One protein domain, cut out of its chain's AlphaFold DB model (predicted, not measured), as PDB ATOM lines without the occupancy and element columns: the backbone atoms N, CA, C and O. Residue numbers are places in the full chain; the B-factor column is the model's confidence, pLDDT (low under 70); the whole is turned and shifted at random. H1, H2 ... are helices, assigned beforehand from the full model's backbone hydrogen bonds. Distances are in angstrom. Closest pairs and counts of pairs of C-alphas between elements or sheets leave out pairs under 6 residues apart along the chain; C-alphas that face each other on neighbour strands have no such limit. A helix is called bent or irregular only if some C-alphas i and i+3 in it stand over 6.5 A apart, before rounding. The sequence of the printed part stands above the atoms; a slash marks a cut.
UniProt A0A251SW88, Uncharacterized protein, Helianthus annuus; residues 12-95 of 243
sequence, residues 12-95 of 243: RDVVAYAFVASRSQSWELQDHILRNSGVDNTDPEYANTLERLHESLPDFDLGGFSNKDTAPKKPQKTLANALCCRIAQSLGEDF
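AT A GLANCE: This is residues 12 to 95 of the 243 residues of an uncharacterized protein of Helianthus annuus (UniProt A0A251SW88). Two long helices, H1 and H4, run opposite ways and overlap over only part of their lengths, making the long axis of a rod; H2 folds back over the first part of H1, and tiny H3 sits on the path from H2 to H4. Residues 32 to 40, of which 32 to 34 belong to H1, stick out at one end of the rod, and residues 88 to 95, of which 88 to 94 belong to H4, stick out at the other. The printed part has 84 residues with four named helices, in the order H1, H2, H3, H4, and no named strand; its class is all helix. It is only just compact, close to loose, with a radius of gyration of the C-alphas of 14.2 A and spans of 51 by 22 by 17 A.

HOW THE PARTS SIT: H1, residues 12 to 34, and H2, residues 43 to 56, form a helical hairpin: they touch, at a shallow tilt of 29 degrees, opposite ways. H1 touches H2 with residues 16 to 23 alone, and the closest C-alphas, those of Ala 16 and Thr 49, are 5.9 A apart. H3, residues 63 to 66, is near H2. H3 and H1 are close but not clearly touching; their closest C-alphas, those of Ser 24 and Phe 65, are 6.3 A apart. H4, residues 75 to 94, touches H1 with residues 75 to 80 alone, at a shallow tilt of 17 degrees, opposite ways; the closest C-alphas are those of Ala 21 and Pro 75, 4.8 A apart. H2 and H4 are near each other, and H3 and H4 are only just apart, their closest C-alphas 8.4 A from each other. In H2 every O i to N i+4 pair is within hydrogen-bond range; H1 has 15 of 19 and H4 has 14 of 16, while H3 is too short for such a pair.

IN THESE COORDINATES: H1 begins at C-alpha 12, at (-12.957, 23.329, 6.683), and measures 26.7 A from first to last C-alpha. It has a kink of 78 degrees near residue 28 and is irregular: C-alphas 25 and 28 are 8.4 A apart. H2 measures 19.8 A and begins at C-alpha 43, at (-26.096, 17.204, 21.089). H3 has four residues, Gly 63 to Ser 66, and measures 5.4 A. H4 measures 27.8 A and ends at C-alpha 94, at (-16.838, 38.107, -4.520).

THE WHOLE: The two C-alphas farthest apart, those of Asn 36 and Phe 95, are 51.5 A from each other. Without the stretches that stand free, the body spans 34 by 22 by 19 A. The printed part has no cut, and its three links, H1 to H2, H2 to H3 and H3 to H4, are short. The mean pLDDT of the printed part is 86.1, and one residue, Asp 40, is under 70.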
ATOM      1  N   ARG A  12     -12.235  22.299   5.929       78.56
ATOM      2  CA  ARG A  12     -12.957  23.329   6.683       78.56
ATOM      3  C   ARG A  12     -14.330  23.644   6.084       78.56
ATOM      4  O   ARG A  12     -15.262  23.869   6.849       78.56
ATOM      5  N   ASP A  13     -14.448  23.632   4.761       77.31
ATOM      6  CA  ASP A  13     -15.694  23.958   4.060       77.31
ATOM      7  C   ASP A  13     -16.687  22.792   4.122       77.31
ATOM      8  O   ASP A  13     -17.897  23.000   4.145       77.31
ATOM      9  N   VAL A  14     -16.180  21.552   4.185       85.31
ATOM     10  CA  VAL A  14     -17.024  20.349   4.131       85.31
ATOM     11  C   VAL A  14     -17.357  19.733   5.484       85.31
ATOM     12  O   VAL A  14     -18.371  19.048   5.606       85.31
ATOM     13  N   VAL A  15     -16.529  19.958   6.508       89.06
ATOM     14  CA  VAL A  15     -16.640  19.252   7.795       89.06
ATOM     15  C   VAL A  15     -17.989  19.483   8.469       89.06
ATOM     16  O   VAL A  15     -18.582  18.530   8.966       89.06
ATOM     17  N   ALA A  16     -18.502  20.717   8.434       90.06
ATOM     18  CA  ALA A  16     -19.745  21.071   9.109       90.06
ATOM     19  C   ALA A  16     -20.936  20.313   8.513       90.06
ATOM     20  O   ALA A  16     -21.648  19.609   9.231       90.06
ATOM     21  N   TYR A  17     -21.111  20.374   7.189       91.12
ATOM     22  CA  TYR A  17     -22.214  19.658   6.559       91.12
ATOM     23  C   TYR A  17     -22.018  18.143   6.603       91.12
ATOM     24  O   TYR A  17     -22.997  17.414   6.731       91.12
ATOM     25  N   ALA A  18     -20.781  17.648   6.489       91.81
ATOM     26  CA  ALA A  18     -20.502  16.216   6.518       91.81
ATOM     27  C   ALA A  18     -20.830  15.621   7.891       91.81
ATOM     28  O   ALA A  18     -21.455  14.562   7.964       91.81
ATOM     29  N   PHE A  19     -20.469  16.329   8.965       91.94
ATOM     30  CA  PHE A  19     -20.817  15.962  10.331       91.94
ATOM     31  C   PHE A  19     -22.334  15.965  10.540       91.94
ATOM     32  O   PHE A  19     -22.893  14.929  10.903       91.94
ATOM     33  N   VAL A  20     -23.013  17.075  10.222       92.56
ATOM     34  CA  VAL A  20     -24.474  17.204  10.371       92.56
ATOM     35  C   VAL A  20     -25.209  16.135   9.558       92.56
ATOM     36  O   VAL A  20     -26.108  15.465  10.068       92.56
ATOM     37  N   ALA A  21     -24.803  15.910   8.308       93.19
ATOM     38  CA  ALA A  21     -25.413  14.901   7.454       93.19
ATOM     39  C   ALA A  21     -25.197  13.476   7.976       93.19
ATOM     40  O   ALA A  21     -26.121  12.667   7.943       93.19
ATOM     41  N   SER A  22     -23.989  13.164   8.446       91.69
ATOM     42  CA  SER A  22     -23.664  11.838   8.978       91.69
ATOM     43  C   SER A  22     -24.437  11.558  10.269       91.69
ATOM     44  O   SER A  22     -25.080  10.513  10.399       91.69
ATOM     45  N   ARG A  23     -24.441  12.521  11.201       89.69
ATOM     46  CA  ARG A  23     -25.137  12.415  12.489       89.69
ATOM     47  C   ARG A  23     -26.651  12.334  12.304       89.69
ATOM     48  O   ARG A  23     -27.249  11.401  12.823       89.69
ATOM     49  N   SER A  24     -27.257  13.215  11.503       91.00
ATOM     50  CA  SER A  24     -28.704  13.160  11.216       91.00
ATOM     51  C   SER A  24     -29.137  11.849  10.550       91.00
ATOM     52  O   SER A  24     -30.233  11.364  10.808       91.00
ATOM     53  N   GLN A  25     -28.279  11.235   9.726       91.19
ATOM     54  CA  GLN A  25     -28.591   9.958   9.078       91.19
ATOM     55  C   GLN A  25     -28.497   8.748  10.015       91.19
ATOM     56  O   GLN A  25     -29.153   7.739   9.775       91.19
ATOM     57  N   SER A  26     -27.641   8.813  11.034       89.19
ATOM     58  CA  SER A  26     -27.288   7.661  11.875       89.19
ATOM     59  C   SER A  26     -27.602   7.878  13.354       89.19
ATOM     60  O   SER A  26     -27.075   7.166  14.207       89.19
ATOM     61  N   TRP A  27     -28.483   8.835  13.647       86.44
ATOM     62  CA  TRP A  27     -28.810   9.285  14.993       86.44
ATOM     63  C   TRP A  27     -29.198   8.132  15.922       86.44
ATOM     64  O   TRP A  27     -28.526   7.879  16.919       86.44
ATOM     65  N   GLU A  28     -30.234   7.380  15.547       85.06
ATOM     66  CA  GLU A  28     -30.759   6.263  16.341       85.06
ATOM     67  C   GLU A  28     -29.707   5.174  16.584       85.06
ATOM     68  O   GLU A  28     -29.590   4.646  17.689       85.06
ATOM     69  N   LEU A  29     -28.916   4.855  15.554       86.94
ATOM     70  CA  LEU A  29     -27.872   3.836  15.633       86.94
ATOM     71  C   LEU A  29     -26.763   4.261  16.598       86.94
ATOM     72  O   LEU A  29     -26.339   3.477  17.444       86.94
ATOM     73  N   GLN A  30     -26.293   5.497  16.470       85.94
ATOM     74  CA  GLN A  30     -25.252   6.038  17.332       85.94
ATOM     75  C   GLN A  30     -25.734   6.142  18.786       85.94
ATOM     76  O   GLN A  30     -25.015   5.717  19.685       85.94
ATOM     77  N   ASP A  31     -26.962   6.615  19.025       82.50
ATOM     78  CA  ASP A  31     -27.541   6.687  20.374       82.50
ATOM     79  C   ASP A  31     -27.721   5.291  20.985       82.50
ATOM     80  O   ASP A  31     -27.514   5.099  22.184       82.50
ATOM     81  N   HIS A  32     -28.063   4.288  20.170       86.25
ATOM     82  CA  HIS A  32     -28.140   2.901  20.618       86.25
ATOM     83  C   HIS A  32     -26.769   2.343  21.027       86.25
ATOM     84  O   HIS A  32     -26.653   1.740  22.094       86.25
ATOM     85  N   ILE A  33     -25.729   2.576  20.218       86.25
ATOM     86  CA  ILE A  33     -24.354   2.130  20.500       86.25
ATOM     87  C   ILE A  33     -23.796   2.823  21.749       86.25
ATOM     88  O   ILE A  33     -23.147   2.186  22.579       86.25
ATOM     89  N   LEU A  34     -24.051   4.125  21.901       83.56
ATOM     90  CA  LEU A  34     -23.447   4.945  22.953       83.56
ATOM     91  C   LEU A  34     -24.221   4.933  24.276       83.56
ATOM     92  O   LEU A  34     -23.672   5.388  25.280       83.56
ATOM     93  N   ARG A  35     -25.435   4.365  24.323       82.31
ATOM     94  CA  ARG A  35     -26.357   4.401  25.478       82.31
ATOM     95  C   ARG A  35     -25.719   4.080  26.838       82.31
ATOM     96  O   ARG A  35     -26.106   4.674  27.835       82.31
ATOM     97  N   ASN A  36     -24.752   3.161  26.878       83.00
ATOM     98  CA  ASN A  36     -24.085   2.713  28.111       83.00
ATOM     99  C   ASN A  36     -22.577   3.018  28.130       83.00
ATOM    100  O   ASN A  36     -21.846   2.477  28.954       83.00
ATOM    101  N   SER A  37     -22.095   3.833  27.191       79.94
ATOM    102  CA  SER A  37     -20.660   4.075  26.993       79.94
ATOM    103  C   SER A  37     -20.069   5.129  27.935       79.94
ATOM    104  O   SER A  37     -18.851   5.255  28.012       79.94
ATOM    105  N   GLY A  38     -20.912   5.896  28.641       73.75
ATOM    106  CA  GLY A  38     -20.477   7.035  29.458       73.75
ATOM    107  C   GLY A  38     -19.929   8.215  28.645       73.75
ATOM    108  O   GLY A  38     -19.387   9.144  29.233       73.75
ATOM    109  N   VAL A  39     -20.044   8.175  27.312       73.94
ATOM    110  CA  VAL A  39     -19.665   9.273  26.415       73.94
ATOM    111  C   VAL A  39     -20.697  10.394  26.531       73.94
ATOM    112  O   VAL A  39     -21.901  10.133  26.469       73.94
ATOM    113  N   ASP A  40     -20.218  11.630  26.691       65.00
ATOM    114  CA  ASP A  40     -21.063  12.823  26.734       65.00
ATOM    115  C   ASP A  40     -21.928  12.938  25.475       65.00
ATOM    116  O   ASP A  40     -21.527  12.591  24.360       65.00
ATOM    117  N   ASN A  41     -23.147  13.438  25.660       70.19
ATOM    118  CA  ASN A  41     -24.097  13.616  24.576       70.19
ATOM    119  C   ASN A  41     -23.519  14.577  23.517       70.19
ATOM    120  O   ASN A  41     -23.151  15.702  23.844       70.19
ATOM    121  N   THR A  42     -23.465  14.156  22.250       72.00
ATOM    122  CA  THR A  42     -22.950  14.969  21.123       72.00
ATOM    123  C   THR A  42     -23.909  16.088  20.696       72.00
ATOM    124  O   THR A  42     -23.590  16.885  19.812       72.00
ATOM    125  N   ASP A  43     -25.075  16.186  21.337       80.00
ATOM    126  CA  ASP A  43     -26.096  17.204  21.089       80.00
ATOM    127  C   ASP A  43     -25.600  18.659  21.084       80.00
ATOM    128  O   ASP A  43     -26.000  19.393  20.177       80.00
ATOM    129  N   PRO A  44     -24.742  19.112  22.021       85.62
ATOM    130  CA  PRO A  44     -24.260  20.492  22.019       85.62
ATOM    131  C   PRO A  44     -23.369  20.789  20.807       85.62
ATOM    132  O   PRO A  44     -23.470  21.858  20.209       85.62
ATOM    133  N   GLU A  45     -22.522  19.833  20.414       87.69
ATOM    134  CA  GLU A  45     -21.644  19.962  19.247       87.69
ATOM    135  C   GLU A  45     -22.446  19.929  17.941       87.69
ATOM    136  O   GLU A  45     -22.181  20.707  17.019       87.69
ATOM    137  N   TYR A  46     -23.479  19.083  17.877       89.88
ATOM    138  CA  TYR A  46     -24.426  19.062  16.765       89.88
ATOM    139  C   TYR A  46     -25.178  20.383  16.626       89.88
ATOM    140  O   TYR A  46     -25.201  20.945  15.533       89.88
ATOM    141  N   ALA A  47     -25.733  20.913  17.720       90.38
ATOM    142  CA  ALA A  47     -26.444  22.189  17.715       90.38
ATOM    143  C   ALA A  47     -25.536  23.344  17.263       90.38
ATOM    144  O   ALA A  47     -25.912  24.096  16.368       90.38
ATOM    145  N   ASN A  48     -24.313  23.429  17.799       91.12
ATOM    146  CA  ASN A  48     -23.337  24.441  17.390       91.12
ATOM    147  C   ASN A  48     -22.967  24.320  15.903       91.12
ATOM    148  O   ASN A  48     -22.891  25.312  15.180       91.12
ATOM    149  N   THR A  49     -22.756  23.095  15.418       91.69
ATOM    150  CA  THR A  49     -22.394  22.878  14.011       91.69
ATOM    151  C   THR A  49     -23.556  23.207  13.076       91.69
ATOM    152  O   THR A  49     -23.326  23.752  11.998       91.69
ATOM    153  N   LEU A  50     -24.793  22.914  13.484       91.56
ATOM    154  CA  LEU A  50     -25.993  23.254  12.727       91.56
ATOM    155  C   LEU A  50     -26.211  24.772  12.666       91.56
ATOM    156  O   LEU A  50     -26.552  25.286  11.605       91.56
ATOM    157  N   GLU A  51     -25.943  25.493  13.757       91.38
ATOM    158  CA  GLU A  51     -25.975  26.960  13.798       91.38
ATOM    159  C   GLU A  51     -24.933  27.571  12.852       91.38
ATOM    160  O   GLU A  51     -25.275  28.371  11.984       91.38
ATOM    161  N   ARG A  52     -23.681  27.098  12.902       89.94
ATOM    162  CA  ARG A  52     -22.629  27.509  11.953       89.94
ATOM    163  C   ARG A  52     -22.998  27.209  10.501       89.94
ATOM    164  O   ARG A  52     -22.645  27.961   9.592       89.94
ATOM    165  N   LEU A  53     -23.680  26.089  10.264       91.00
ATOM    166  CA  LEU A  53     -24.162  25.733   8.935       91.00
ATOM    167  C   LEU A  53     -25.264  26.699   8.479       91.00
ATOM    168  O   LEU A  53     -25.240  27.123   7.326       91.00
ATOM    169  N   HIS A  54     -26.170  27.089   9.378       91.81
ATOM    170  CA  HIS A  54     -27.211  28.079   9.110       91.81
ATOM    171  C   HIS A  54     -26.624  29.453   8.764       91.81
ATOM    172  O   HIS A  54     -27.042  30.055   7.782       91.81
ATOM    173  N   GLU A  55     -25.589  29.903   9.482       90.19
ATOM    174  CA  GLU A  55     -24.855  31.132   9.141       90.19
ATOM    175  C   GLU A  55     -24.244  31.072   7.732       90.19
ATOM    176  O   GLU A  55     -24.248  32.061   6.999       90.19
ATOM    177  N   SER A  56     -23.725  29.906   7.332       87.12
ATOM    178  CA  SER A  56     -23.126  29.716   6.004       87.12
ATOM    179  C   SER A  56     -24.150  29.550   4.872       87.12
ATOM    180  O   SER A  56     -23.843  29.851   3.717       87.12
ATOM    181  N   LEU A  57     -25.361  29.082   5.196       91.12
ATOM    182  CA  LEU A  57     -26.444  28.761   4.262       91.12
ATOM    183  C   LEU A  57     -27.774  29.389   4.733       91.12
ATOM    184  O   LEU A  57     -28.718  28.653   5.028       91.12
ATOM    185  N   PRO A  58     -27.878  30.729   4.790       86.81
ATOM    186  CA  PRO A  58     -29.034  31.406   5.385       86.81
ATOM    187  C   PRO A  58     -30.345  31.138   4.630       86.81
ATOM    188  O   PRO A  58     -31.404  31.044   5.243       86.81
ATOM    189  N   ASP A  59     -30.272  30.958   3.309       88.25
ATOM    190  CA  ASP A  59     -31.438  30.729   2.446       88.25
ATOM    191  C   ASP A  59     -31.860  29.250   2.364       88.25
ATOM    192  O   ASP A  59     -32.831  28.911   1.682       88.25
ATOM    193  N   PHE A  60     -31.116  28.342   3.003       91.19
ATOM    194  CA  PHE A  60     -31.389  26.910   2.952       91.19
ATOM    195  C   PHE A  60     -32.174  26.450   4.188       91.19
ATOM    196  O   PHE A  60     -31.746  26.655   5.323       91.19
ATOM    197  N   ASP A  61     -33.306  25.773   3.970       90.50
ATOM    198  CA  ASP A  61     -34.121  25.231   5.061       90.50
ATOM    199  C   ASP A  61     -33.426  24.039   5.739       90.50
ATOM    200  O   ASP A  61     -33.368  22.922   5.217       90.50
ATOM    201  N   LEU A  62     -32.906  24.296   6.939       89.62
ATOM    202  CA  LEU A  62     -32.288  23.298   7.808       89.62
ATOM    203  C   LEU A  62     -33.270  22.678   8.811       89.62
ATOM    204  O   LEU A  62     -32.856  21.821   9.591       89.62
ATOM    205  N   GLY A  63     -34.560  23.036   8.796       86.69
ATOM    206  CA  GLY A  63     -35.546  22.557   9.772       86.69
ATOM    207  C   GLY A  63     -35.650  21.031   9.836       86.69
ATOM    208  O   GLY A  63     -35.767  20.454  10.917       86.69
ATOM    209  N   GLY A  64     -35.493  20.356   8.692       86.62
ATOM    210  CA  GLY A  64     -35.448  18.892   8.622       86.62
ATOM    211  C   GLY A  64     -34.258  18.253   9.352       86.62
ATOM    212  O   GLY A  64     -34.341  17.089   9.720       86.62
ATOM    213  N   PHE A  65     -33.172  18.994   9.589       89.06
ATOM    214  CA  PHE A  65     -31.976  18.524  10.299       89.06
ATOM    215  C   PHE A  65     -32.044  18.760  11.814       89.06
ATOM    216  O   PHE A  65     -31.223  18.214  12.551       89.06
ATOM    217  N   SER A  66     -33.016  19.540  12.290       85.25
ATOM    218  CA  SER A  66     -33.270  19.740  13.723       85.25
ATOM    219  C   SER A  66     -34.135  18.632  14.330       85.25
ATOM    220  O   SER A  66     -34.137  18.448  15.545       85.25
ATOM    221  N   ASN A  67     -34.874  17.891  13.497       82.75
ATOM    222  CA  ASN A  67     -35.720  16.791  13.942       82.75
ATOM    223  C   ASN A  67     -34.906  15.492  14.072       82.75
ATOM    224  O   ASN A  67     -34.330  15.012  13.098       82.75
ATOM    225  N   LYS A  68     -34.893  14.911  15.274       80.38
ATOM    226  CA  LYS A  68     -34.202  13.646  15.570       80.38
ATOM    227  C   LYS A  68     -35.048  12.409  15.266       80.38
ATOM    228  O   LYS A  68     -34.489  11.332  15.097       80.38
ATOM    229  N   ASP A  69     -36.364  12.568  15.151       78.12
ATOM    230  CA  ASP A  69     -37.311  11.466  14.951       78.12
ATOM    231  C   ASP A  69     -37.379  11.006  13.489       78.12
ATOM    232  O   ASP A  69     -37.971   9.977  13.168       78.12
ATOM    233  N   THR A  70     -36.851  11.789  12.545       80.88
ATOM    234  CA  THR A  70     -36.884  11.433  11.123       80.88
ATOM    235  C   THR A  70     -35.636  11.916  10.407       80.88
ATOM    236  O   THR A  70     -35.420  13.113  10.242       80.88
ATOM    237  N   ALA A  71     -34.843  10.967   9.908       81.12
ATOM    238  CA  ALA A  71     -33.656  11.276   9.127       81.12
ATOM    239  C   ALA A  71     -34.021  11.968   7.793       81.12
ATOM    240  O   ALA A  71     -34.884  11.477   7.051       81.12
ATOM    241  N   PRO A  72     -33.330  13.061   7.418       86.75
ATOM    242  CA  PRO A  72     -33.510  13.692   6.116       86.75
ATOM    243  C   PRO A  72     -33.181  12.729   4.969       86.75
ATOM    244  O   PRO A  72     -32.274  11.898   5.055       86.75
ATOM    245  N   LYS A  73     -33.866  12.864   3.826       88.75
ATOM    246  CA  LYS A  73     -33.540  12.071   2.631       88.75
ATOM    247  C   LYS A  73     -32.216  12.546   2.026       88.75
ATOM    248  O   LYS A  73     -32.102  13.695   1.609       88.75
ATOM    249  N   LYS A  74     -31.250  11.626   1.901       91.81
ATOM    250  CA  LYS A  74     -29.927  11.856   1.277       91.81
ATOM    251  C   LYS A  74     -29.216  13.102   1.851       91.81
ATOM    252  O   LYS A  74     -28.837  13.984   1.079       91.81
ATOM    253  N   PRO A  75     -29.006  13.175   3.177       91.38
ATOM    254  CA  PRO A  75     -28.604  14.407   3.855       91.38
ATOM    255  C   PRO A  75     -27.271  14.953   3.334       91.38
ATOM    256  O   PRO A  75     -27.154  16.150   3.092       91.38
ATOM    257  N   GLN A  76     -26.304  14.071   3.045       91.12
ATOM    258  CA  GLN A  76     -25.020  14.472   2.462       91.12
ATOM    259  C   GLN A  76     -25.191  15.153   1.102       91.12
ATOM    260  O   GLN A  76     -24.647  16.229   0.885       91.12
ATOM    261  N   LYS A  77     -25.967  14.550   0.190       90.56
ATOM    262  CA  LYS A  77     -26.201  15.115  -1.147       90.56
ATOM    263  C   LYS A  77     -26.938  16.449  -1.056       90.56
ATOM    264  O   LYS A  77     -26.599  17.380  -1.775       90.56
ATOM    265  N   THR A  78     -27.937  16.525  -0.184       92.44
ATOM    266  CA  THR A  78     -28.755  17.720   0.015       92.44
ATOM    267  C   THR A  78     -27.912  18.899   0.503       92.44
ATOM    268  O   THR A  78     -27.915  19.944  -0.143       92.44
ATOM    269  N   LEU A  79     -27.128  18.718   1.571       92.38
ATOM    270  CA  LEU A  79     -26.286  19.795   2.094       92.38
ATOM    271  C   LEU A  79     -25.103  20.127   1.176       92.38
ATOM    272  O   LEU A  79     -24.777  21.299   1.010       92.38
ATOM    273  N   ALA A  80     -24.490  19.127   0.529       90.19
ATOM    274  CA  ALA A  80     -23.419  19.371  -0.437       90.19
ATOM    275  C   ALA A  80     -23.916  20.207  -1.626       90.19
ATOM    276  O   ALA A  80     -23.246  21.146  -2.045       90.19
ATOM    277  N   ASN A  81     -25.115  19.912  -2.139       88.88
ATOM    278  CA  ASN A  81     -25.734  20.717  -3.188       88.88
ATOM    279  C   ASN A  81     -26.009  22.148  -2.713       88.88
ATOM    280  O   ASN A  81     -25.715  23.082  -3.451       88.88
ATOM    281  N   ALA A  82     -26.538  22.325  -1.498       91.19
ATOM    282  CA  ALA A  82     -26.789  23.648  -0.931       91.19
ATOM    283  C   ALA A  82     -25.498  24.479  -0.829       91.19
ATOM    284  O   ALA A  82     -25.466  25.621  -1.286       91.19
ATOM    285  N   LEU A  83     -24.411  23.874  -0.333       90.00
ATOM    286  CA  LEU A  83     -23.096  24.512  -0.272       90.00
ATOM    287  C   LEU A  83     -22.568  24.883  -1.662       90.00
ATOM    288  O   LEU A  83     -22.166  26.023  -1.881       90.00
ATOM    289  N   CYS A  84     -22.597  23.950  -2.615       86.12
ATOM    290  CA  CYS A  84     -22.149  24.214  -3.982       86.12
ATOM    291  C   CYS A  84     -22.960  25.336  -4.647       86.12
ATOM    292  O   CYS A  84     -22.380  26.181  -5.327       86.12
ATOM    293  N   CYS A  85     -24.279  25.382  -4.431       85.56
ATOM    294  CA  CYS A  85     -25.128  26.469  -4.918       85.56
ATOM    295  C   CYS A  85     -24.737  27.816  -4.298       85.56
ATOM    296  O   CYS A  85     -24.611  28.795  -5.032       85.56
ATOM    297  N   ARG A  86     -24.486  27.865  -2.982       87.62
ATOM    298  CA  ARG A  86     -24.059  29.096  -2.301       87.62
ATOM    299  C   ARG A  86     -22.712  29.595  -2.823       87.62
ATOM    300  O   ARG A  86     -22.581  30.780  -3.111       87.62
ATOM    301  N   ILE A  87     -21.745  28.697  -3.013       84.38
ATOM    302  CA  ILE A  87     -20.442  29.032  -3.608       84.38
ATOM    303  C   ILE A  87     -20.627  29.561  -5.034       84.38
ATOM    304  O   ILE A  87     -20.045  30.576  -5.402       84.38
ATOM    305  N   ALA A  88     -21.465  28.909  -5.846       81.75
ATOM    306  CA  ALA A  88     -21.723  29.354  -7.212       81.75
ATOM    307  C   ALA A  88     -22.350  30.757  -7.273       81.75
ATOM    308  O   ALA A  88     -22.026  31.524  -8.178       81.75
ATOM    309  N   GLN A  89     -23.220  31.099  -6.318       82.50
ATOM    310  CA  GLN A  89     -23.783  32.445  -6.180       82.50
ATOM    311  C   GLN A  89     -22.715  33.458  -5.748       82.50
ATOM    312  O   GLN A  89     -22.593  34.511  -6.373       82.50
ATOM    313  N   SER A  90     -21.896  33.119  -4.744       83.94
ATOM    314  CA  SER A  90     -20.876  34.031  -4.214       83.94
ATOM    315  C   SER A  90     -19.777  34.338  -5.233       83.94
ATOM    316  O   SER A  90     -19.252  35.444  -5.246       83.94
ATOM    317  N   LEU A  91     -19.484  33.430  -6.175       81.06
ATOM    318  CA  LEU A  91     -18.533  33.696  -7.263       81.06
ATOM    319  C   LEU A  91     -18.872  34.965  -8.067       81.06
ATOM    320  O   LEU A  91     -17.961  35.630  -8.559       81.06
ATOM    321  N   GLY A  92     -20.158  35.294  -8.218       74.00
ATOM    322  CA  GLY A  92     -20.599  36.517  -8.893       74.00
ATOM    323  C   GLY A  92     -20.512  37.782  -8.034       74.00
ATOM    324  O   GLY A  92     -20.445  38.877  -8.594       74.00
ATOM    325  N   GLU A  93     -20.509  37.626  -6.709       80.44
ATOM    326  CA  GLU A  93     -20.455  38.702  -5.710       80.44
ATOM    327  C   GLU A  93     -19.002  39.040  -5.338       80.44
ATOM    328  O   GLU A  93     -18.602  40.204  -5.364       80.44
ATOM    329  N   ASP A  94     -18.200  38.012  -5.055       80.62
ATOM    330  CA  ASP A  94     -16.838  38.107  -4.520       80.62
ATOM    331  C   ASP A  94     -15.794  38.443  -5.595       80.62
ATOM    332  O   ASP A  94     -14.718  38.968  -5.295       80.62
ATOM    333  N   PHE A  95     -16.087  38.131  -6.862       82.50
ATOM    334  CA  PHE A  95     -15.155  38.309  -7.969       82.50
ATOM    335  C   PHE A  95     -15.728  39.216  -9.056       82.50
ATOM    336  O   PHE A  95     -16.863  39.073  -9.511       82.50
TER     337      PHE A  95